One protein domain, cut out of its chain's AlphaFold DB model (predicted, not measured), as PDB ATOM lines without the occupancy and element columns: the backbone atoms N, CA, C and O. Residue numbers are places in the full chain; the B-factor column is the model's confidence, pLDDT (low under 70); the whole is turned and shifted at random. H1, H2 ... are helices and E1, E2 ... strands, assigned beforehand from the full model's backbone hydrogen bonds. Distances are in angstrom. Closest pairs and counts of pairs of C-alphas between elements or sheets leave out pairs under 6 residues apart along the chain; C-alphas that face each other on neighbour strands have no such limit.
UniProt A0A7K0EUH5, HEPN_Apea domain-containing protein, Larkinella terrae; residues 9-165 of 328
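This is residues 9 to 165 of the 328 residues of the protein "HEPN_Apea domain-containing protein" of Larkinella terrae (UniProt A0A7K0EUH5). A strongly twisted sheet of six antiparallel strands, in the order E3 E4 E7 E1 E8 E9, forms the core, with H1 over one face and H3 over the other: three layers, helices on both faces of a sheet. H2 folds back beside H1 and leads to the hairpin E5 E6 at one end of the longest axis, H4 grazes the sheet, and E2 pairs with E10 as a small parallel sheet. The printed part has 157 residues, with five named helices and ten named strands in the order E1 E2 E3 E4 H1 H2 E5 E6 E7 H3 E8 E9 H4 E10 H5; the class is mixed, helices and strands. It is compact, with a radius of gyration of the C-alphas of 15.4 A and spans of 48 by 36 by 31 A.

The sheet runs E3, residues 26 to 29, E4, 32 to 36, E7, 91 to 95, E1, 9 to 12, E8, 119 to 124, and E9, 134 to 136. Within hydrogen-bond range are N 26 and O 34 of the hairpin E3 and E4, 2.9 A, N 35 and O 92 of E4 and E7, 2.9 A, N 10 and O 93 of E1 and E7, 2.9 A, N 120 and O 11 of E8 and E1, 2.8 A, and N 134 and O 124 of the hairpin E8 and E9, 2.7 A. H1, residues 39 to 52, is on the sheet at a height of 9.8 A, over E1 and E8, across the strands at 70 degrees to E1 on the local plane; its closest C-alphas to E1 are Ile 45 and Phe 11, 7.6 A. H3, residues 102 to 113, is on the opposite face at a height of 8.5 A, over E7, only just along the strands at 29 degrees to E7 on the local plane; its closest C-alphas to E8 are Arg 108 and Met 119, 6.4 A. E7, H3 and E8 form a split strand-helix-strand unit, two strands running the same way with E1 between them, and a right-handed crossover. H2, residues 56 to 64, touches residues 46 to 50 of H1 alone in a helical hairpin, at a shallow tilt of 25 degrees, opposite ways; the closest C-alphas are Ile 50 and Phe 56, 5.6 A. H4, residues 139 to 151, only grazes the sheet with residues 141 to 145, and is close to H2 but not clearly touching, C-alphas 59 and 149 being 8.0 A apart. E5, residues 65 to 69, and E6, 77 to 82, form a hairpin, with N 80 and O 66 at 2.7 A; both are apart from H1. E1 runs on into E2, residues 15 to 18, at 94 degrees, and E2 is parallel to E10, residues 158 to 160, with N 160 and O 17 at 2.9 A. H5, residues 162 to 165, only grazes the sheet. In H1 and H4 every O i to N i+4 pair is within hydrogen-bond range; H3 has 6 of 8, H2 2 of 5 beside 4 of 6 O i to N i+3 pairs, and H5 is too short for such a pair.

E1 begins at C-alpha 9, (-38.805, 14.435, 1.227), and H5 ends at C-alpha 165, (-30.715, 13.918, -13.018). From first to last C-alpha H1 is 20.1 A long, H4 18.3 A, H3 17.5 A and E6 14.5 A.

The C-alphas farthest apart are those of Tyr 72 and Ser 127, 49.1 A. The printed part has no cut, and no link is long. The mean pLDDT of the printed part is 78.7; 50 residues are under 70, among them 69 to 77, 125 to 133 and 144 to 157.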
ATOM      1  N   PHE A   9     -39.396  13.671   2.316       88.88
ATOM      2  CA  PHE A   9     -38.805  14.435   1.227       88.88
ATOM      3  C   PHE A   9     -37.577  15.228   1.661       88.88
ATOM      4  O   PHE A   9     -37.392  15.571   2.828       88.88
ATOM      5  N   ILE A  10     -36.740  15.558   0.681       88.31
ATOM      6  CA  ILE A  10     -35.566  16.402   0.880       88.31
ATOM      7  C   ILE A  10     -35.742  17.675   0.066       88.31
ATOM      8  O   ILE A  10     -35.957  17.615  -1.145       88.31
ATOM      9  N   PHE A  11     -35.664  18.827   0.726       88.31
ATOM     10  CA  PHE A  11     -35.766  20.118   0.053       88.31
ATOM     11  C   PHE A  11     -34.467  20.454  -0.684       88.31
ATOM     12  O   PHE A  11     -33.377  20.314  -0.131       88.31
ATOM     13  N   LEU A  12     -34.565  20.906  -1.934       87.38
ATOM     14  CA  LEU A  12     -33.412  21.332  -2.725       87.38
ATOM     15  C   LEU A  12     -33.176  22.834  -2.541       87.38
ATOM     16  O   LEU A  12     -33.833  23.657  -3.173       87.38
ATOM     17  N   LEU A  13     -32.221  23.186  -1.678       78.62
ATOM     18  CA  LEU A  13     -32.001  24.568  -1.237       78.62
ATOM     19  C   LEU A  13     -31.511  25.499  -2.347       78.62
ATOM     20  O   LEU A  13     -31.931  26.649  -2.410       78.62
ATOM     21  N   ASN A  14     -30.617  25.017  -3.214       75.00
ATOM     22  CA  ASN A  14     -29.992  25.823  -4.269       75.00
ATOM     23  C   ASN A  14     -30.564  25.555  -5.674       75.00
ATOM     24  O   ASN A  14     -29.976  25.975  -6.676       75.00
ATOM     25  N   ALA A  15     -31.690  24.840  -5.755       71.88
ATOM     26  CA  ALA A  15     -32.386  24.572  -7.004       71.88
ATOM     27  C   ALA A  15     -33.449  25.643  -7.249       71.88
ATOM     28  O   ALA A  15     -34.518  25.627  -6.645       71.88
ATOM     29  N   TYR A  16     -33.167  26.561  -8.170       74.06
ATOM     30  CA  TYR A  16     -34.076  27.675  -8.466       74.06
ATOM     31  C   TYR A  16     -34.766  27.550  -9.820       74.06
ATOM     32  O   TYR A  16     -35.756  28.227 -10.078       74.06
ATOM     33  N   ARG A  17     -34.266  26.668 -10.689       84.56
ATOM     34  CA  ARG A  17     -34.863  26.389 -11.991       84.56
ATOM     35  C   ARG A  17     -34.704  24.920 -12.336       84.56
ATOM     36  O   ARG A  17     -33.660  24.320 -12.094       84.56
ATOM     37  N   ILE A  18     -35.741  24.373 -12.947       89.62
ATOM     38  CA  ILE A  18     -35.701  23.078 -13.608       89.62
ATOM     39  C   ILE A  18     -35.754  23.352 -15.107       89.62
ATOM     40  O   ILE A  18     -36.560  24.170 -15.563       89.62
ATOM     41  N   SER A  19     -34.861  22.709 -15.854       92.00
ATOM     42  CA  SER A  19     -34.824  22.822 -17.306       92.00
ATOM     43  C   SER A  19     -36.171  22.409 -17.908       92.00
ATOM     44  O   SER A  19     -36.828  21.479 -17.441       92.00
ATOM     45  N   SER A  20     -36.611  23.122 -18.946       92.50
ATOM     46  CA  SER A  20     -37.960  22.980 -19.518       92.50
ATOM     47  C   SER A  20     -38.234  21.620 -20.171       92.50
ATOM     48  O   SER A  20     -39.384  21.294 -20.452       92.50
ATOM     49  N   ASP A  21     -37.189  20.844 -20.451       94.69
ATOM     50  CA  ASP A  21     -37.262  19.481 -20.981       94.69
ATOM     51  C   ASP A  21     -37.584  18.427 -19.906       94.69
ATOM     52  O   ASP A  21     -37.952  17.300 -20.242       94.69
ATOM     53  N   ILE A  22     -37.512  18.782 -18.619       96.06
ATOM     54  CA  ILE A  22     -37.871  17.895 -17.512       96.06
ATOM     55  C   ILE A  22     -39.365  18.034 -17.206       96.06
ATOM     56  O   ILE A  22     -39.851  19.089 -16.795       96.06
ATOM     57  N   LYS A  23     -40.100  16.927 -17.340       96.44
ATOM     58  CA  LYS A  23     -41.495  16.823 -16.888       96.44
ATOM     59  C   LYS A  23     -41.533  16.319 -15.450       96.44
ATOM     60  O   LYS A  23     -40.951  15.280 -15.155       96.44
ATOM     61  N   LEU A  24     -42.227  17.048 -14.578       95.12
ATOM     62  CA  LEU A  24     -42.414  16.674 -13.175       95.12
ATOM     63  C   LEU A  24     -43.742  15.918 -12.980       95.12
ATOM     64  O   LEU A  24     -44.727  16.285 -13.627       95.12
ATOM     65  N   PRO A  25     -43.798  14.915 -12.084       96.00
ATOM     66  CA  PRO A  25     -42.676  14.367 -11.314       96.00
ATOM     67  C   PRO A  25     -41.683  13.602 -12.211       96.00
ATOM     68  O   PRO A  25     -42.092  12.912 -13.143       96.00
ATOM     69  N   PHE A  26     -40.382  13.718 -11.930       96.06
ATOM     70  CA  PHE A  26     -39.320  13.028 -12.673       96.06
ATOM     71  C   PHE A  26     -38.705  11.915 -11.822       96.06
ATOM     72  O   PHE A  26     -38.208  12.181 -10.730       96.06
ATOM     73  N   LEU A  27     -38.696  10.680 -12.327       95.94
ATOM     74  CA  LEU A  27     -38.075   9.530 -11.663       95.94
ATOM     75  C   LEU A  27     -36.543   9.628 -11.744       95.94
ATOM     76  O   LEU A  27     -35.976   9.466 -12.822       95.94
ATOM     77  N   ILE A  28     -35.875   9.863 -10.613       95.06
ATOM     78  CA  ILE A  28     -34.404   9.867 -10.522       95.06
ATOM     79  C   ILE A  28     -33.893   8.427 -10.385       95.06
ATOM     80  O   ILE A  28     -32.993   8.002 -11.104       95.06
ATOM     81  N   THR A  29     -34.477   7.670  -9.453       93.44
ATOM     82  CA  THR A  29     -34.201   6.243  -9.200       93.44
ATOM     83  C   THR A  29     -35.509   5.559  -8.785       93.44
ATOM     84  O   THR A  29     -36.486   6.259  -8.548       93.44
ATOM     85  N   GLU A  30     -35.544   4.224  -8.670       89.94
ATOM     86  CA  GLU A  30     -36.744   3.418  -8.351       89.94
ATOM     87  C   GLU A  30     -37.650   4.022  -7.257       89.94
ATOM     88  O   GLU A  30     -38.875   4.005  -7.390       89.94
ATOM     89  N   ASN A  31     -37.048   4.639  -6.234       90.56
ATOM     90  CA  ASN A  31     -37.753   5.180  -5.071       90.56
ATOM     91  C   ASN A  31     -37.679   6.709  -4.926       90.56
ATOM     92  O   ASN A  31     -38.247   7.249  -3.977       90.56
ATOM     93  N   TYR A  32     -36.998   7.418  -5.829       92.25
ATOM     94  CA  TYR A  32     -36.756   8.856  -5.690       92.25
ATOM     95  C   TYR A  32     -37.255   9.650  -6.884       92.25
ATOM     96  O   TYR A  32     -36.906   9.363  -8.031       92.25
ATOM     97  N   TYR A  33     -38.015  10.700  -6.592       94.62
ATOM     98  CA  TYR A  33     -38.661  11.539  -7.589       94.62
ATOM     99  C   TYR A  33     -38.319  13.003  -7.345       94.62
ATOM    100  O   TYR A  33     -38.454  13.489  -6.227       94.62
ATOM    101  N   LEU A  34     -37.903  13.720  -8.388       94.81
ATOM    102  CA  LEU A  34     -37.873  15.179  -8.365       94.81
ATOM    103  C   LEU A  34     -39.289  15.701  -8.605       94.81
ATOM    104  O   LEU A  34     -39.901  15.382  -9.628       94.81
ATOM    105  N   GLU A  35     -39.794  16.526  -7.695       94.75
ATOM    106  CA  GLU A  35     -41.160  17.051  -7.740       94.75
ATOM    107  C   GLU A  35     -41.212  18.523  -7.314       94.75
ATOM    108  O   GLU A  35     -40.286  19.041  -6.683       94.75
ATOM    109  N   ARG A  36     -42.317  19.205  -7.641       93.62
ATOM    110  CA  ARG A  36     -42.674  20.451  -6.950       93.62
ATOM    111  C   ARG A  36     -43.245  20.101  -5.584       93.62
ATOM    112  O   ARG A  36     -44.039  19.170  -5.472       93.62
ATOM    113  N   ALA A  37     -42.867  20.868  -4.570       92.56
ATOM    114  CA  ALA A  37     -43.482  20.765  -3.259       92.56
ATOM    115  C   ALA A  37     -44.974  21.132  -3.347       92.56
ATOM    116  O   ALA A  37     -45.347  22.119  -3.980       92.56
ATOM    117  N   SER A  38     -45.825  20.351  -2.688       92.12
ATOM    118  CA  SER A  38     -47.224  20.712  -2.441       92.12
ATOM    119  C   SER A  38     -47.325  21.894  -1.474       92.12
ATOM    120  O   SER A  38     -46.393  22.161  -0.716       92.12
ATOM    121  N   GLU A  39     -48.479  22.567  -1.420       91.56
ATOM    122  CA  GLU A  39     -48.703  23.688  -0.490       91.56
ATOM    123  C   GLU A  39     -48.398  23.312   0.970       91.56
ATOM    124  O   GLU A  39     -47.777  24.082   1.702       91.56
ATOM    125  N   LYS A  40     -48.759  22.086   1.370       89.00
ATOM    126  CA  LYS A  40     -48.481  21.547   2.705       89.00
ATOM    127  C   LYS A  40     -46.979  21.396   2.958       89.00
ATOM    128  O   LYS A  40     -46.493  21.776   4.018       89.00
ATOM    129  N   GLN A  41     -46.236  20.882   1.978       90.06
ATOM    130  CA  GLN A  41     -44.780  20.744   2.071       90.06
ATOM    131  C   GLN A  41     -44.092  22.112   2.089       90.06
ATOM    132  O   GLN A  41     -43.180  22.310   2.882       90.06
ATOM    133  N   VAL A  42     -44.554  23.075   1.284       91.94
ATOM    134  CA  VAL A  42     -44.046  24.456   1.317       91.94
ATOM    135  C   VAL A  42     -44.261  25.084   2.690       91.94
ATOM    136  O   VAL A  42     -43.338  25.691   3.226       91.94
ATOM    137  N   HIS A  43     -45.446  24.917   3.281       90.06
ATOM    138  CA  HIS A  43     -45.728  25.423   4.621       90.06
ATOM    139  C   HIS A  43     -44.736  24.870   5.652       90.06
ATOM    140  O   HIS A  43     -44.088  25.651   6.345       90.06
ATOM    141  N   VAL A  44     -44.540  23.546   5.665       88.50
ATOM    142  CA  VAL A  44     -43.575  22.874   6.547       88.50
ATOM    143  C   VAL A  44     -42.146  23.371   6.316       88.50
ATOM    144  O   VAL A  44     -41.442  23.678   7.276       88.50
ATOM    145  N   ILE A  45     -41.707  23.477   5.055       87.94
ATOM    146  CA  ILE A  45     -40.372  23.982   4.710       87.94
ATOM    147  C   ILE A  45     -40.187  25.390   5.282       87.94
ATOM    148  O   ILE A  45     -39.189  25.657   5.948       87.94
ATOM    149  N   LYS A  46     -41.151  26.290   5.051       88.94
ATOM    150  CA  LYS A  46     -41.081  27.681   5.515       88.94
ATOM    151  C   LYS A  46     -41.061  27.762   7.035       88.94
ATOM    152  O   LYS A  46     -40.200  28.444   7.579       88.94
ATOM    153  N   GLU A  47     -41.979  27.070   7.704       87.25
ATOM    154  CA  GLU A  47     -42.068  27.036   9.163       87.25
ATOM    155  C   GLU A  47     -40.749  26.556   9.772       87.25
ATOM    156  O   GLU A  47     -40.120  27.290  10.531       87.25
ATOM    157  N   LYS A  48     -40.261  25.384   9.353       83.81
ATOM    158  CA  LYS A  48     -39.044  24.789   9.914       83.81
ATOM    159  C   LYS A  48     -37.794  25.598   9.591       83.81
ATOM    160  O   LYS A  48     -36.947  25.758  10.465       83.81
ATOM    161  N   LEU A  49     -37.662  26.157   8.387       80.25
ATOM    162  CA  LEU A  49     -36.534  27.044   8.083       80.25
ATOM    163  C   LEU A  49     -36.570  28.308   8.957       80.25
ATOM    164  O   LEU A  49     -35.547  28.678   9.527       80.25
ATOM    165  N   ILE A  50     -37.734  28.943   9.122       80.88
ATOM    166  CA  ILE A  50     -37.880  30.150   9.954       80.88
ATOM    167  C   ILE A  50     -37.617  29.856  11.436       80.88
ATOM    168  O   ILE A  50     -36.960  30.661  12.096       80.88
ATOM    169  N   GLU A  51     -38.108  28.728  11.958       79.19
ATOM    170  CA  GLU A  51     -37.874  28.296  13.343       79.19
ATOM    171  C   GLU A  51     -36.380  28.176  13.653       79.19
ATOM    172  O   GLU A  51     -35.937  28.563  14.734       79.19
ATOM    173  N   HIS A  52     -35.599  27.667  12.700       72.19
ATOM    174  CA  HIS A  52     -34.192  27.383  12.938       72.19
ATOM    175  C   HIS A  52     -33.305  28.619  12.790       72.19
ATOM    176  O   HIS A  52     -32.331  28.694  13.534       72.19
ATOM    177  N   THR A  53     -33.625  29.608  11.933       66.44
ATOM    178  CA  THR A  53     -33.027  30.958  12.042       66.44
ATOM    179  C   THR A  53     -33.876  32.107  11.485       66.44
ATOM    180  O   THR A  53     -34.513  32.024  10.436       66.44
ATOM    181  N   ALA A  54     -33.745  33.281  12.118       67.00
ATOM    182  CA  ALA A  54     -34.335  34.534  11.638       67.00
ATOM    183  C   ALA A  54     -33.777  35.006  10.277       67.00
ATOM    184  O   ALA A  54     -34.456  35.749   9.563       67.00
ATOM    185  N   TYR A  55     -32.571  34.566   9.898       66.31
ATOM    186  CA  TYR A  55     -31.939  34.921   8.623       66.31
ATOM    187  C   TYR A  55     -32.645  34.265   7.425       66.31
ATOM    188  O   TYR A  55     -32.618  34.811   6.323       66.31
ATOM    189  N   PHE A  56     -33.374  33.162   7.639       68.88
ATOM    190  CA  PHE A  56     -34.089  32.447   6.580       68.88
ATOM    191  C   PHE A  56     -35.238  33.193   5.915       68.88
ATOM    192  O   PHE A  56     -35.578  32.871   4.777       68.88
ATOM    193  N   LYS A  57     -35.793  34.233   6.546       70.50
ATOM    194  CA  LYS A  57     -36.884  35.012   5.941       70.50
ATOM    195  C   LYS A  57     -36.487  35.649   4.609       70.50
ATOM    196  O   LYS A  57     -37.283  35.651   3.678       70.50
ATOM    197  N   GLN A  58     -35.258  36.154   4.503       70.75
ATOM    198  CA  GLN A  58     -34.757  36.730   3.251       70.75
ATOM    199  C   GLN A  58     -34.487  35.647   2.199       70.75
ATOM    200  O   GLN A  58     -34.567  35.917   1.006       70.75
ATOM    201  N   TYR A  59     -34.206  34.413   2.629       73.06
ATOM    202  CA  TYR A  59     -33.854  33.318   1.728       73.06
ATOM    203  C   TYR A  59     -35.065  32.632   1.100       73.06
ATOM    204  O   TYR A  59     -35.051  32.311  -0.085       73.06
ATOM    205  N   ILE A  60     -36.142  32.489   1.871       78.56
ATOM    206  CA  ILE A  60     -37.458  32.054   1.383       78.56
ATOM    207  C   ILE A  60     -37.892  32.896   0.175       78.56
ATOM    208  O   ILE A  60     -38.394  32.355  -0.809       78.56
ATOM    209  N   ALA A  61     -37.589  34.197   0.189       80.94
ATOM    210  CA  ALA A  61     -37.916  35.101  -0.905       80.94
ATOM    211  C   ALA A  61     -37.290  34.690  -2.255       80.94
ATOM    212  O   ALA A  61     -37.902  34.931  -3.290       80.94
ATOM    213  N   PHE A  62     -36.134  34.011  -2.296       79.88
ATOM    214  CA  PHE A  62     -35.545  33.543  -3.566       79.88
ATOM    215  C   PHE A  62     -36.356  32.430  -4.240       79.88
ATOM    216  O   PHE A  62     -36.263  32.254  -5.454       79.88
ATOM    217  N   HIS A  63     -37.165  31.691  -3.480       86.62
ATOM    218  CA  HIS A  63     -38.077  30.691  -4.036       86.62
ATOM    219  C   HIS A  63     -39.414  31.308  -4.470       86.62
ATOM    220  O   HIS A  63     -40.165  30.685  -5.217       86.62
ATOM    221  N   GLU A  64     -39.691  32.540  -4.046       91.06
ATOM    222  CA  GLU A  64     -40.976  33.227  -4.220       91.06
ATOM    223  C   GLU A  64     -40.862  34.456  -5.131       91.06
ATOM    224  O   GLU A  64     -41.856  35.113  -5.413       91.06
ATOM    225  N   ILE A  65     -39.667  34.771  -5.632       87.56
ATOM    226  CA  ILE A  65     -39.404  35.928  -6.489       87.56
ATOM    227  C   ILE A  65     -38.731  35.460  -7.780       87.56
ATOM    228  O   ILE A  65     -37.803  34.653  -7.779       87.56
ATOM    229  N   SER A  66     -39.192  35.991  -8.911       86.56
ATOM    230  CA  SER A  66     -38.506  35.821 -10.194       86.56
ATOM    231  C   SER A  66     -37.191  36.596 -10.194       86.56
ATOM    232  O   SER A  66     -37.119  37.694  -9.658       86.56
ATOM    233  N   PHE A  67     -36.148  36.088 -10.836       80.88
ATOM    234  CA  PHE A  67     -34.906  36.840 -11.002       80.88
ATOM    235  C   PHE A  67     -34.301  36.577 -12.376       80.88
ATOM    236  O   PHE A  67     -34.516  35.523 -12.977       80.88
ATOM    237  N   THR A  68     -33.528  37.535 -12.880       77.88
ATOM    238  CA  THR A  68     -32.723  37.351 -14.091       77.88
ATOM    239  C   THR A  68     -31.241  37.378 -13.754       77.88
ATOM    240  O   THR A  68     -30.782  38.232 -12.997       77.88
ATOM    241  N   LEU A  69     -30.509  36.422 -14.326       69.31
ATOM    242  CA  LEU A  69     -29.053  36.330 -14.262       69.31
ATOM    243  C   LEU A  69     -28.442  37.260 -15.310       69.31
ATOM    244  O   LEU A  69     -28.664  37.070 -16.506       69.31
ATOM    245  N   ASN A  70     -27.649  38.233 -14.876       67.38
ATOM    246  CA  ASN A  70     -26.821  39.043 -15.755       67.38
ATOM    247  C   ASN A  70     -25.348  38.690 -15.531       67.38
ATOM    248  O   ASN A  70     -24.721  39.161 -14.588       67.38
ATOM    249  N   GLN A  71     -24.794  37.842 -16.399       57.62
ATOM    250  CA  GLN A  71     -23.442  37.288 -16.240       57.62
ATOM    251  C   GLN A  71     -22.311  38.330 -16.369       57.62
ATOM    252  O   GLN A  71     -21.160  37.999 -16.109       57.62
ATOM    253  N   TYR A  72     -22.625  39.577 -16.744       57.44
ATOM    254  CA  TYR A  72     -21.639  40.611 -17.081       57.44
ATOM    255  C   TYR A  72     -21.591  41.809 -16.115       57.44
ATOM    256  O   TYR A  72     -20.769  42.698 -16.318       57.44
ATOM    257  N   ASN A  73     -22.430  41.851 -15.072       54.38
ATOM    258  CA  ASN A  73     -22.495  42.986 -14.142       54.38
ATOM    259  C   ASN A  73     -21.977  42.636 -12.738       54.38
ATOM    260  O   ASN A  73     -22.132  41.510 -12.274       54.38
ATOM    261  N   GLU A  74     -21.455  43.645 -12.027       57.34
ATOM    262  CA  GLU A  74     -21.049  43.552 -10.610       57.34
ATOM    263  C   GLU A  74     -22.193  43.102  -9.689       57.34
ATOM    264  O   GLU A  74     -21.951  42.487  -8.652       57.34
ATOM    265  N   ASN A  75     -23.442  43.361 -10.095       61.28
ATOM    266  CA  ASN A  75     -24.629  42.780  -9.487       61.28
ATOM    267  C   ASN A  75     -25.275  41.784 -10.470       61.28
ATOM    268  O   ASN A  75     -26.005  42.199 -11.378       61.28
ATOM    269  N   PRO A  76     -24.983  40.480 -10.342       63.19
ATOM    270  CA  PRO A  76     -25.387  39.471 -11.318       63.19
ATOM    271  C   PRO A  76     -26.887  39.147 -11.301       63.19
ATOM    272  O   PRO A  76     -27.326  38.333 -12.109       63.19
ATOM    273  N   PHE A  77     -27.686  39.775 -10.428       65.12
ATOM    274  CA  PHE A  77     -29.128  39.553 -10.348       65.12
ATOM    275  C   PHE A  77     -29.917  40.838 -10.400       65.12
ATOM    276  O   PHE A  77     -29.632  41.815  -9.708       65.12
ATOM    277  N   ARG A  78     -31.008  40.777 -11.155       75.88
ATOM    278  CA  ARG A  78     -32.113  41.707 -11.004       75.88
ATOM    279  C   ARG A  78     -33.291  40.939 -10.427       75.88
ATOM    280  O   ARG A  78     -33.870  40.096 -11.114       75.88
ATOM    281  N   PHE A  79     -33.619  41.221  -9.166       82.94
ATOM    282  CA  PHE A  79     -34.865  40.752  -8.570       82.94
ATOM    283  C   PHE A  79     -36.033  41.291  -9.396       82.94
ATOM    284  O   PHE A  79     -36.082  42.471  -9.754       82.94
ATOM    285  N   GLY A  80     -36.916  40.380  -9.772       85.00
ATOM    286  CA  GLY A  80     -38.115  40.629 -10.543       85.00
ATOM    287  C   GLY A  80     -39.337  40.717  -9.641       85.00
ATOM    288  O   GLY A  80     -39.263  41.127  -8.486       85.00
ATOM    289  N   LYS A  81     -40.484  40.342 -10.201       91.00
ATOM    290  CA  LYS A  81     -41.752  40.300  -9.474       91.00
ATOM    291  C   LYS A  81     -41.833  39.076  -8.566       91.00
ATOM    292  O   LYS A  81     -41.249  38.032  -8.881       91.00
ATOM    293  N   GLU A  82     -42.616  39.212  -7.505       91.94
ATOM    294  CA  GLU A  82     -43.118  38.091  -6.718       91.94
ATOM    295  C   GLU A  82     -43.864  37.106  -7.634       91.94
ATOM    296  O   GLU A  82     -44.550  37.491  -8.589       91.94
ATOM    297  N   LEU A  83     -43.634  35.827  -7.385       90.75
ATOM    298  CA  LEU A  83     -44.262  34.705  -8.054       90.75
ATOM    299  C   LEU A  83     -45.559  34.373  -7.316       90.75
ATOM    300  O   LEU A  83     -45.621  34.445  -6.089       90.75
ATOM    301  N   ASP A  84     -46.582  33.964  -8.059       92.19
ATOM    302  CA  ASP A  84     -47.737  33.331  -7.430       92.19
ATOM    303  C   ASP A  84     -47.333  31.981  -6.806       92.19
ATOM    304  O   ASP A  84     -46.314  31.379  -7.158       92.19
ATOM    305  N   ASN A  85     -48.144  31.504  -5.862       88.00
ATOM    306  CA  ASN A  85     -47.905  30.248  -5.148       88.00
ATOM    307  C   ASN A  85     -47.738  29.039  -6.085       88.00
ATOM    308  O   ASN A  85     -46.967  28.129  -5.787       88.00
ATOM    309  N   GLN A  86     -48.423  29.041  -7.230       87.94
ATOM    310  CA  GLN A  86     -48.344  27.983  -8.239       87.94
ATOM    311  C   GLN A  86     -47.000  27.977  -8.981       87.94
ATOM    312  O   GLN A  86     -46.557  26.927  -9.453       87.94
ATOM    313  N   ASN A  87     -46.334  29.131  -9.063       89.81
ATOM    314  CA  ASN A  87     -45.051  29.312  -9.732       89.81
ATOM    315  C   ASN A  87     -43.857  29.372  -8.773       89.81
ATOM    316  O   ASN A  87     -42.728  29.518  -9.248       89.81
ATOM    317  N   TRP A  88     -44.055  29.238  -7.457       93.06
ATOM    318  CA  TRP A  88     -42.939  29.175  -6.517       93.06
ATOM    319  C   TRP A  88     -41.961  28.034  -6.854       93.06
ATOM    320  O   TRP A  88     -42.334  26.947  -7.310       93.06
ATOM    321  N   ASN A  89     -40.679  28.287  -6.604       90.94
ATOM    322  CA  ASN A  89     -39.558  27.403  -6.921       90.94
ATOM    323  C   ASN A  89     -39.183  26.507  -5.732       90.94
ATOM    324  O   ASN A  89     -38.016  26.424  -5.350       90.94
ATOM    325  N   TYR A  90     -40.173  25.845  -5.131       92.31
ATOM    326  CA  TYR A  90     -39.933  24.824  -4.113       92.31
ATOM    327  C   TYR A  90     -39.875  23.450  -4.770       92.31
ATOM    328  O   TYR A  90     -40.902  22.884  -5.151       92.31
ATOM    329  N   TYR A  91     -38.664  22.918  -4.894       92.62
ATOM    330  CA  TYR A  91     -38.425  21.595  -5.457       92.62
ATOM    331  C   TYR A  91     -37.939  20.639  -4.377       92.62
ATOM    332  O   TYR A  91     -37.143  21.004  -3.508       92.62
ATOM    333  N   ILE A  92     -38.426  19.408  -4.443       92.88
ATOM    334  CA  ILE A  92     -38.110  18.359  -3.481       92.88
ATOM    335  C   ILE A  92     -37.662  17.097  -4.200       92.88
ATOM    336  O   ILE A  92     -38.077  16.828  -5.328       92.88
ATOM    337  N   ILE A  93     -36.853  16.299  -3.514       92.31
ATOM    338  CA  ILE A  93     -36.689  14.887  -3.832       92.31
ATOM    339  C   ILE A  93     -37.608  14.106  -2.898       92.31
ATOM    340  O   ILE A  93     -37.328  13.986  -1.706       92.31
ATOM    341  N   ALA A  94     -38.718  13.619  -3.440       91.44
ATOM    342  CA  ALA A  94     -39.664  12.768  -2.740       91.44
ATOM    343  C   ALA A  94     -39.143  11.328  -2.700       91.44
ATOM    344  O   ALA A  94     -38.742  10.772  -3.725       91.44
ATOM    345  N   SER A  95     -39.177  10.732  -1.513       88.81
ATOM    346  CA  SER A  95     -38.877   9.322  -1.288       88.81
ATOM    347  C   SER A  95     -40.189   8.545  -1.222       88.81
ATOM    348  O   SER A  95     -41.049   8.831  -0.390       88.81
ATOM    349  N   ARG A  96     -40.355   7.547  -2.090       87.62
ATOM    350  CA  ARG A  96     -41.526   6.664  -2.109       87.62
ATOM    351  C   ARG A  96     -41.075   5.246  -1.784       87.62
ATOM    352  O   ARG A  96     -40.142   4.747  -2.397       87.62
ATOM    353  N   ASN A  97     -41.753   4.587  -0.844       77.25
ATOM    354  CA  ASN A  97     -41.498   3.189  -0.457       77.25
ATOM    355  C   ASN A  97     -40.117   2.892   0.164       77.25
ATOM    356  O   ASN A  97     -39.704   1.731   0.207       77.25
ATOM    357  N   ILE A  98     -39.408   3.894   0.691       69.06
ATOM    358  CA  ILE A  98     -38.106   3.671   1.334       69.06
ATOM    359  C   ILE A  98     -38.301   3.317   2.801       69.06
ATOM    360  O   ILE A  98     -38.746   4.136   3.597       69.06
ATOM    361  N   LYS A  99     -37.925   2.088   3.156       67.00
ATOM    362  CA  LYS A  99     -37.915   1.607   4.547       67.00
ATOM    363  C   LYS A  99     -36.570   1.816   5.249       67.00
ATOM    364  O   LYS A  99     -36.489   1.618   6.454       67.00
ATOM    365  N   ASP A 100     -35.529   2.171   4.498       68.31
ATOM    366  CA  ASP A 100     -34.138   2.165   4.946       68.31
ATOM    367  C   ASP A 100     -33.500   3.558   4.808       68.31
ATOM    368  O   ASP A 100     -33.379   4.095   3.703       68.31
ATOM    369  N   LEU A 101     -33.103   4.142   5.940       66.88
ATOM    370  CA  LEU A 101     -32.489   5.470   6.023       66.88
ATOM    371  C   LEU A 101     -31.132   5.532   5.301       66.88
ATOM    372  O   LEU A 101     -30.808   6.566   4.713       66.88
ATOM    373  N   ASP A 102     -30.376   4.429   5.249       68.62
ATOM    374  CA  ASP A 102     -29.047   4.399   4.621       68.62
ATOM    375  C   ASP A 102     -29.122   4.697   3.115       68.62
ATOM    376  O   ASP A 102     -28.219   5.295   2.523       68.62
ATOM    377  N   GLN A 103     -30.247   4.358   2.476       74.69
ATOM    378  CA  GLN A 103     -30.470   4.630   1.055       74.69
ATOM    379  C   GLN A 103     -30.555   6.124   0.732       74.69
ATOM    380  O   GLN A 103     -30.368   6.487  -0.434       74.69
ATOM    381  N   ARG A 104     -30.859   6.976   1.718       78.75
ATOM    382  CA  ARG A 104     -31.002   8.433   1.549       78.75
ATOM    383  C   ARG A 104     -29.655   9.125   1.547       78.75
ATOM    384  O   ARG A 104     -29.422  10.026   0.738       78.75
ATOM    385  N   PHE A 105     -28.737   8.645   2.384       84.00
ATOM    386  CA  PHE A 105     -27.367   9.137   2.418       84.00
ATOM    387  C   PHE A 105     -26.661   8.940   1.069       84.00
ATOM    388  O   PHE A 105     -26.088   9.886   0.529       84.00
ATOM    389  N   ASP A 106     -26.785   7.753   0.466       89.81
ATOM    390  CA  ASP A 106     -26.177   7.454  -0.837       89.81
ATOM    391  C   ASP A 106     -26.676   8.398  -1.950       89.81
ATOM    392  O   ASP A 106     -25.895   8.823  -2.808       89.81
ATOM    393  N   LEU A 107     -27.960   8.782  -1.935       90.25
ATOM    394  CA  LEU A 107     -28.492   9.741  -2.907       90.25
ATOM    395  C   LEU A 107     -27.945  11.151  -2.671       90.25
ATOM    396  O   LEU A 107     -27.558  11.808  -3.633       90.25
ATOM    397  N   ARG A 108     -27.855  11.601  -1.411       88.19
ATOM    398  CA  ARG A 108     -27.266  12.905  -1.050       88.19
ATOM    399  C   ARG A 108     -25.842  13.042  -1.557       88.19
ATOM    400  O   ARG A 108     -25.487  14.048  -2.172       88.19
ATOM    401  N   VAL A 109     -25.055  11.995  -1.351       90.44
ATOM    402  CA  VAL A 109     -23.695  11.882  -1.867       90.44
ATOM    403  C   VAL A 109     -23.682  12.023  -3.394       90.44
ATOM    404  O   VAL A 109     -22.905  12.811  -3.930       90.44
ATOM    405  N   CYS A 110     -24.573  11.321  -4.101       93.44
ATOM    406  CA  CYS A 110     -24.659  11.400  -5.560       93.44
ATOM    407  C   CYS A 110     -25.104  12.783  -6.052       93.44
ATOM    408  O   CYS A 110     -24.504  13.306  -6.985       93.44
ATOM    409  N   CYS A 111     -26.081  13.423  -5.413       90.81
ATOM    410  CA  CYS A 111     -26.468  14.801  -5.724       90.81
ATOM    411  C   CYS A 111     -25.297  15.773  -5.533       90.81
ATOM    412  O   CYS A 111     -25.060  16.633  -6.381       90.81
ATOM    413  N   HIS A 112     -24.503  15.593  -4.472       88.94
ATOM    414  CA  HIS A 112     -23.330  16.426  -4.229       88.94
ATOM    415  C   HIS A 112     -22.253  16.268  -5.315       88.94
ATOM    416  O   HIS A 112     -21.594  17.246  -5.670       88.94
ATOM    417  N   LEU A 113     -22.110  15.073  -5.908       91.94
ATOM    418  CA  LEU A 113     -21.215  14.866  -7.052       91.94
ATOM    419  C   LEU A 113     -21.613  15.731  -8.259       91.94
ATOM    420  O   LEU A 113     -20.732  16.238  -8.943       91.94
ATOM    421  N   TYR A 114     -22.899  15.968  -8.522       90.19
ATOM    422  CA  TYR A 114     -23.342  16.723  -9.702       90.19
ATOM    423  C   TYR A 114     -23.601  18.200  -9.379       90.19
ATOM    424  O   TYR A 114     -24.709  18.593  -9.022       90.19
ATOM    425  N   ASN A 115     -22.571  19.032  -9.572       73.62
ATOM    426  CA  ASN A 115     -22.583  20.489  -9.355       73.62
ATOM    427  C   ASN A 115     -22.796  20.935  -7.901       73.62
ATOM    428  O   ASN A 115     -23.214  22.068  -7.679       73.62
ATOM    429  N   ASN A 116     -22.485  20.098  -6.906       71.00
ATOM    430  CA  ASN A 116     -22.809  20.386  -5.509       71.00
ATOM    431  C   ASN A 116     -24.299  20.735  -5.363       71.00
ATOM    432  O   ASN A 116     -24.629  21.741  -4.731       71.00
ATOM    433  N   LEU A 117     -25.198  19.956  -5.981       74.62
ATOM    434  CA  LEU A 117     -26.629  20.122  -5.742       74.62
ATOM    435  C   LEU A 117     -26.858  19.983  -4.231       74.62
ATOM    436  O   LEU A 117     -26.661  18.908  -3.656       74.62
ATOM    437  N   LEU A 118     -27.172  21.102  -3.578       66.19
ATOM    438  CA  LEU A 118     -27.243  21.191  -2.130       66.19
ATOM    439  C   LEU A 118     -28.604  20.664  -1.719       66.19
ATOM    440  O   LEU A 118     -29.625  21.355  -1.768       66.19
ATOM    441  N   MET A 119     -28.594  19.402  -1.318       62.19
ATOM    442  CA  MET A 119     -29.710  18.816  -0.607       62.19
ATOM    443  C   MET A 119     -29.759  19.457   0.772       62.19
ATOM    444  O   MET A 119     -28.812  19.365   1.551       62.19
ATOM    445  N   GLY A 120     -30.843  20.176   1.023       62.28
ATOM    446  CA  GLY A 120     -31.078  20.867   2.269       62.28
ATOM    447  C   GLY A 120     -31.579  19.964   3.381       62.28
ATOM    448  O   GLY A 120     -31.183  18.792   3.453       62.28
ATOM    449  N   PRO A 121     -32.425  20.506   4.275       61.22
ATOM    450  CA  PRO A 121     -32.966  19.713   5.360       61.22
ATOM    451  C   PRO A 121     -33.759  18.518   4.850       61.22
ATOM    452  O   PRO A 121     -34.475  18.601   3.843       61.22
ATOM    453  N   GLU A 122     -33.593  17.399   5.559       69.81
ATOM    454  CA  GLU A 122     -34.496  16.268   5.414       69.81
ATOM    455  C   GLU A 122     -35.755  16.521   6.220       69.81
ATOM    456  O   GLU A 122     -35.685  16.892   7.392       69.81
ATOM    457  N   PHE A 123     -36.894  16.235   5.611       72.75
ATOM    458  CA  PHE A 123     -38.162  16.192   6.306       72.75
ATOM    459  C   PHE A 123     -38.635  14.751   6.276       72.75
ATOM    460  O   PHE A 123     -39.048  14.253   5.225       72.75
ATOM    461  N   SER A 124     -38.521  14.085   7.425       71.19
ATOM    462  CA  SER A 124     -39.031  12.731   7.597       71.19
ATOM    463  C   SER A 124     -40.280  12.728   8.457       71.19
ATOM    464  O   SER A 124     -40.290  13.357   9.513       71.19
ATOM    465  N   PHE A 125     -41.328  12.020   8.056       66.75
ATOM    466  CA  PHE A 125     -42.588  12.002   8.796       66.75
ATOM    467  C   PHE A 125     -42.868  10.587   9.299       66.75
ATOM    468  O   PHE A 125     -43.023   9.638   8.535       66.75
ATOM    469  N   THR A 126     -42.904  10.432  10.622       52.91
ATOM    470  CA  THR A 126     -43.056   9.129  11.288       52.91
ATOM    471  C   THR A 126     -44.507   8.638  11.340       52.91
ATOM    472  O   THR A 126     -44.751   7.497  11.728       52.91
ATOM    473  N   SER A 127     -45.476   9.460  10.926       55.22
ATOM    474  CA  SER A 127     -46.900   9.125  10.845       55.22
ATOM    475  C   SER A 127     -47.550   9.778   9.616       55.22
ATOM    476  O   SER A 127     -46.991  10.699   9.021       55.22
ATOM    477  N   SER A 128     -48.762   9.338   9.258       55.75
ATOM    478  CA  SER A 128     -49.618   9.982   8.243       55.75
ATOM    479  C   SER A 128     -50.000  11.431   8.595       55.75
ATOM    480  O   SER A 128     -50.611  12.143   7.802       55.75
ATOM    481  N   GLU A 129     -49.658  11.904   9.796       55.31
ATOM    482  CA  GLU A 129     -49.880  13.282  10.205       55.31
ATOM    483  C   GLU A 129     -48.602  14.101  10.017       55.31
ATOM    484  O   GLU A 129     -47.692  14.122  10.838       55.31
ATOM    485  N   ILE A 130     -48.581  14.856   8.919       59.53
ATOM    486  CA  ILE A 130     -47.527  15.813   8.525       59.53
ATOM    487  C   ILE A 130     -47.328  16.969   9.544       59.53
ATOM    488  O   ILE A 130     -46.559  17.894   9.304       59.53
ATOM    489  N   SER A 131     -48.011  16.957  10.691       58.75
ATOM    490  CA  SER A 131     -48.031  18.072  11.645       58.75
ATOM    491  C   SER A 131     -46.698  18.303  12.364       58.75
ATOM    492  O   SER A 131     -46.474  19.413  12.837       58.75
ATOM    493  N   ASN A 132     -45.798  17.313  12.437       63.97
ATOM    494  CA  ASN A 132     -44.481  17.516  13.045       63.97
ATOM    495  C   ASN A 132     -43.408  16.562  12.476       63.97
ATOM    496  O   ASN A 132     -43.180  15.491  13.045       63.97
ATOM    497  N   PRO A 133     -42.753  16.904  11.349       69.38
ATOM    498  CA  PRO A 133     -41.677  16.078  10.809       69.38
ATOM    499  C   PRO A 133     -40.493  15.997  11.766       69.38
ATOM    500  O   PRO A 133     -40.106  16.988  12.391       69.38
ATOM    501  N   PHE A 134     -39.838  14.839  11.772       70.56
ATOM    502  CA  PHE A 134     -38.443  14.761  12.161       70.56
ATOM    503  C   PHE A 134     -37.613  15.560  11.152       70.56
ATOM    504  O   PHE A 134     -37.578  15.262   9.954       70.56
ATOM    505  N   PHE A 135     -36.984  16.610  11.661       69.12
ATOM    506  CA  PHE A 135     -36.109  17.496  10.916       69.12
ATOM    507  C   PHE A 135     -34.670  17.052  11.173       69.12
ATOM    508  O   PHE A 135     -34.109  17.365  12.224       69.12
ATOM    509  N   ASP A 136     -34.097  16.284  10.243       68.38
ATOM    510  CA  ASP A 136     -32.674  15.948  10.309       68.38
ATOM    511  C   ASP A 136     -31.868  17.018   9.583       68.38
ATOM    512  O   ASP A 136     -32.078  17.304   8.393       68.38
ATOM    513  N   PHE A 137     -30.956  17.636  10.325       69.38
ATOM    514  CA  PHE A 137     -30.189  18.749   9.820       69.38
ATOM    515  C   PHE A 137     -28.815  18.841  10.464       69.38
ATOM    516  O   PHE A 137     -28.687  19.045  11.668       69.38
ATOM    517  N   ASP A 138     -27.777  18.738   9.633       73.81
ATOM    518  CA  ASP A 138     -26.390  18.910  10.054       73.81
ATOM    519  C   ASP A 138     -26.090  20.420  10.220       73.81
ATOM    520  O   ASP A 138     -26.075  21.159   9.224       73.81
ATOM    521  N   PRO A 139     -25.826  20.916  11.448       72.38
ATOM    522  CA  PRO A 139     -25.576  22.337  11.688       72.38
ATOM    523  C   PRO A 139     -24.348  22.881  10.947       72.38
ATOM    524  O   PRO A 139     -24.277  24.079  10.677       72.38
ATOM    525  N   LEU A 140     -23.377  22.030  10.596       71.12
ATOM    526  CA  LEU A 140     -22.194  22.442   9.834       71.12
ATOM    527  C   LEU A 140     -22.509  22.603   8.348       71.12
ATOM    528  O   LEU A 140     -21.986  23.515   7.703       71.12
ATOM    529  N   VAL A 141     -23.406  21.768   7.816       69.00
ATOM    530  CA  VAL A 141     -23.962  21.964   6.468       69.00
ATOM    531  C   VAL A 141     -24.749  23.269   6.435       69.00
ATOM    532  O   VAL A 141     -24.600  24.044   5.494       69.00
ATOM    533  N   LEU A 142     -25.502  23.577   7.494       70.88
ATOM    534  CA  LEU A 142     -26.195  24.853   7.628       70.88
ATOM    535  C   LEU A 142     -25.239  26.046   7.703       70.88
ATOM    536  O   LEU A 142     -25.474  27.048   7.041       70.88
ATOM    537  N   ALA A 143     -24.173  25.968   8.498       70.00
ATOM    538  CA  ALA A 143     -23.188  27.043   8.601       70.00
ATOM    539  C   ALA A 143     -22.474  27.282   7.261       70.00
ATOM    540  O   ALA A 143     -22.348  28.424   6.817       70.00
ATOM    541  N   SER A 144     -22.088  26.202   6.578       66.56
ATOM    542  CA  SER A 144     -21.525  26.259   5.223       66.56
ATOM    543  C   SER A 144     -22.537  26.812   4.218       66.56
ATOM    544  O   SER A 144     -22.173  27.541   3.293       66.56
ATOM    545  N   TYR A 145     -23.823  26.525   4.423       67.12
ATOM    546  CA  TYR A 145     -24.909  27.110   3.655       67.12
ATOM    547  C   TYR A 145     -25.120  28.595   3.978       67.12
ATOM    548  O   TYR A 145     -25.303  29.377   3.061       67.12
ATOM    549  N   TYR A 146     -25.022  29.049   5.228       69.12
ATOM    550  CA  TYR A 146     -25.092  30.478   5.558       69.12
ATOM    551  C   TYR A 146     -23.971  31.278   4.933       69.12
ATOM    552  O   TYR A 146     -24.180  32.393   4.471       69.12
ATOM    553  N   GLU A 147     -22.767  30.731   4.923       66.75
ATOM    554  CA  GLU A 147     -21.642  31.357   4.247       66.75
ATOM    555  C   GLU A 147     -21.863  31.393   2.725       66.75
ATOM    556  O   GLU A 147     -21.671  32.431   2.091       66.75
ATOM    557  N   PHE A 148     -22.356  30.293   2.144       62.91
ATOM    558  CA  PHE A 148     -22.819  30.269   0.756       62.91
ATOM    559  C   PHE A 148     -23.869  31.362   0.501       62.91
ATOM    560  O   PHE A 148     -23.792  32.094  -0.487       62.91
ATOM    561  N   LEU A 149     -24.806  31.521   1.434       62.19
ATOM    562  CA  LEU A 149     -25.919  32.448   1.346       62.19
ATOM    563  C   LEU A 149     -25.537  33.918   1.590       62.19
ATOM    564  O   LEU A 149     -26.158  34.827   1.046       62.19
ATOM    565  N   SER A 150     -24.542  34.185   2.427       61.38
ATOM    566  CA  SER A 150     -24.156  35.550   2.799       61.38
ATOM    567  C   SER A 150     -23.232  36.197   1.777       61.38
ATOM    568  O   SER A 150     -23.181  37.422   1.705       61.38
ATOM    569  N   LEU A 151     -22.491  35.399   1.000       56.25
ATOM    570  CA  LEU A 151     -21.365  35.918   0.225       56.25
ATOM    571  C   LEU A 151     -21.402  35.529  -1.261       56.25
ATOM    572  O   LEU A 151     -20.695  36.159  -2.043       56.25
ATOM    573  N   ASP A 152     -22.218  34.547  -1.677       57.59
ATOM    574  CA  ASP A 152     -22.095  33.985  -3.031       57.59
ATOM    575  C   ASP A 152     -23.343  33.263  -3.607       57.59
ATOM    576  O   ASP A 152     -23.187  32.618  -4.646       57.59
ATOM    577  N   ILE A 153     -24.572  33.396  -3.049       53.44
ATOM    578  CA  ILE A 153     -25.845  32.829  -3.618       53.44
ATOM    579  C   ILE A 153     -25.862  32.939  -5.139       53.44
ATOM    580  O   ILE A 153     -26.207  32.030  -5.887       53.44
ATOM    581  N   MET A 154     -25.402  34.103  -5.564       52.72
ATOM    582  CA  MET A 154     -25.384  34.603  -6.909       52.72
ATOM    583  C   MET A 154     -24.552  33.776  -7.910       52.72
ATOM    584  O   MET A 154     -24.875  33.748  -9.096       52.72
ATOM    585  N   LYS A 155     -23.494  33.076  -7.482       54.22
ATOM    586  CA  LYS A 155     -22.619  32.309  -8.395       54.22
ATOM    587  C   LYS A 155     -22.982  30.832  -8.524       54.22
ATOM    588  O   LYS A 155     -22.434  30.150  -9.386       54.22
ATOM    589  N   TYR A 156     -23.896  30.342  -7.694       55.81
ATOM    590  CA  TYR A 156     -24.196  28.916  -7.566       55.81
ATOM    591  C   TYR A 156     -25.664  28.591  -7.830       55.81
ATOM    592  O   TYR A 156     -26.184  27.595  -7.329       55.81
ATOM    593  N   ASN A 157     -26.337  29.412  -8.632       64.44
ATOM    594  CA  ASN A 157     -27.642  29.040  -9.149       64.44
ATOM    595  C   ASN A 157     -27.503  27.847 -10.079       64.44
ATOM    596  O   ASN A 157     -26.881  27.937 -11.140       64.44
ATOM    597  N   ILE A 158     -28.104  26.737  -9.665       76.00
ATOM    598  CA  ILE A 158     -28.105  25.510 -10.438       76.00
ATOM    599  C   ILE A 158     -29.458  25.406 -11.126       76.00
ATOM    600  O   ILE A 158     -30.499  25.241 -10.489       76.00
ATOM    601  N   GLU A 159     -29.432  25.500 -12.451       86.50
ATOM    602  CA  GLU A 159     -30.491  24.914 -13.256       86.50
ATOM    603  C   GLU A 159     -30.316  23.395 -13.222       86.50
ATOM    604  O   GLU A 159     -29.277  22.867 -13.624       86.50
ATOM    605  N   ILE A 160     -31.324  22.687 -12.717       90.38
ATOM    606  CA  ILE A 160     -31.346  21.228 -12.774       90.38
ATOM    607  C   ILE A 160     -31.630  20.832 -14.221       90.38
ATOM    608  O   ILE A 160     -32.703  21.124 -14.752       90.38
ATOM    609  N   THR A 161     -30.670  20.157 -14.850       93.25
ATOM    610  CA  THR A 161     -30.783  19.663 -16.228       93.25
ATOM    611  C   THR A 161     -31.097  18.171 -16.266       93.25
ATOM    612  O   THR A 161     -30.811  17.437 -15.315       93.25
ATOM    613  N   LEU A 162     -31.660  17.699 -17.382       94.69
ATOM    614  CA  LEU A 162     -31.987  16.283 -17.558       94.69
ATOM    615  C   LEU A 162     -30.742  15.394 -17.427       94.69
ATOM    616  O   LEU A 162     -30.778  14.377 -16.737       94.69
ATOM    617  N   SER A 163     -29.621  15.820 -18.020       93.62
ATOM    618  CA  SER A 163     -28.343  15.104 -17.935       93.62
ATOM    619  C   SER A 163     -27.838  14.982 -16.495       93.62
ATOM    620  O   SER A 163     -27.311  13.934 -16.128       93.62
ATOM    621  N   MET A 164     -28.033  16.010 -15.660       93.19
ATOM    622  CA  MET A 164     -27.673  15.935 -14.243       93.19
ATOM    623  C   MET A 164     -28.513  14.894 -13.503       93.19
ATOM    624  O   MET A 164     -27.951  14.084 -12.775       93.19
ATOM    625  N   LEU A 165     -29.835  14.878 -13.697       94.94
ATOM    626  CA  LEU A 165     -30.715  13.918 -13.018       94.94
ATOM    627  C   LEU A 165     -30.439  12.477 -13.448       94.94
ATOM    628  O   LEU A 165     -30.374  11.588 -12.599       94.94
TER     629      LEU A 165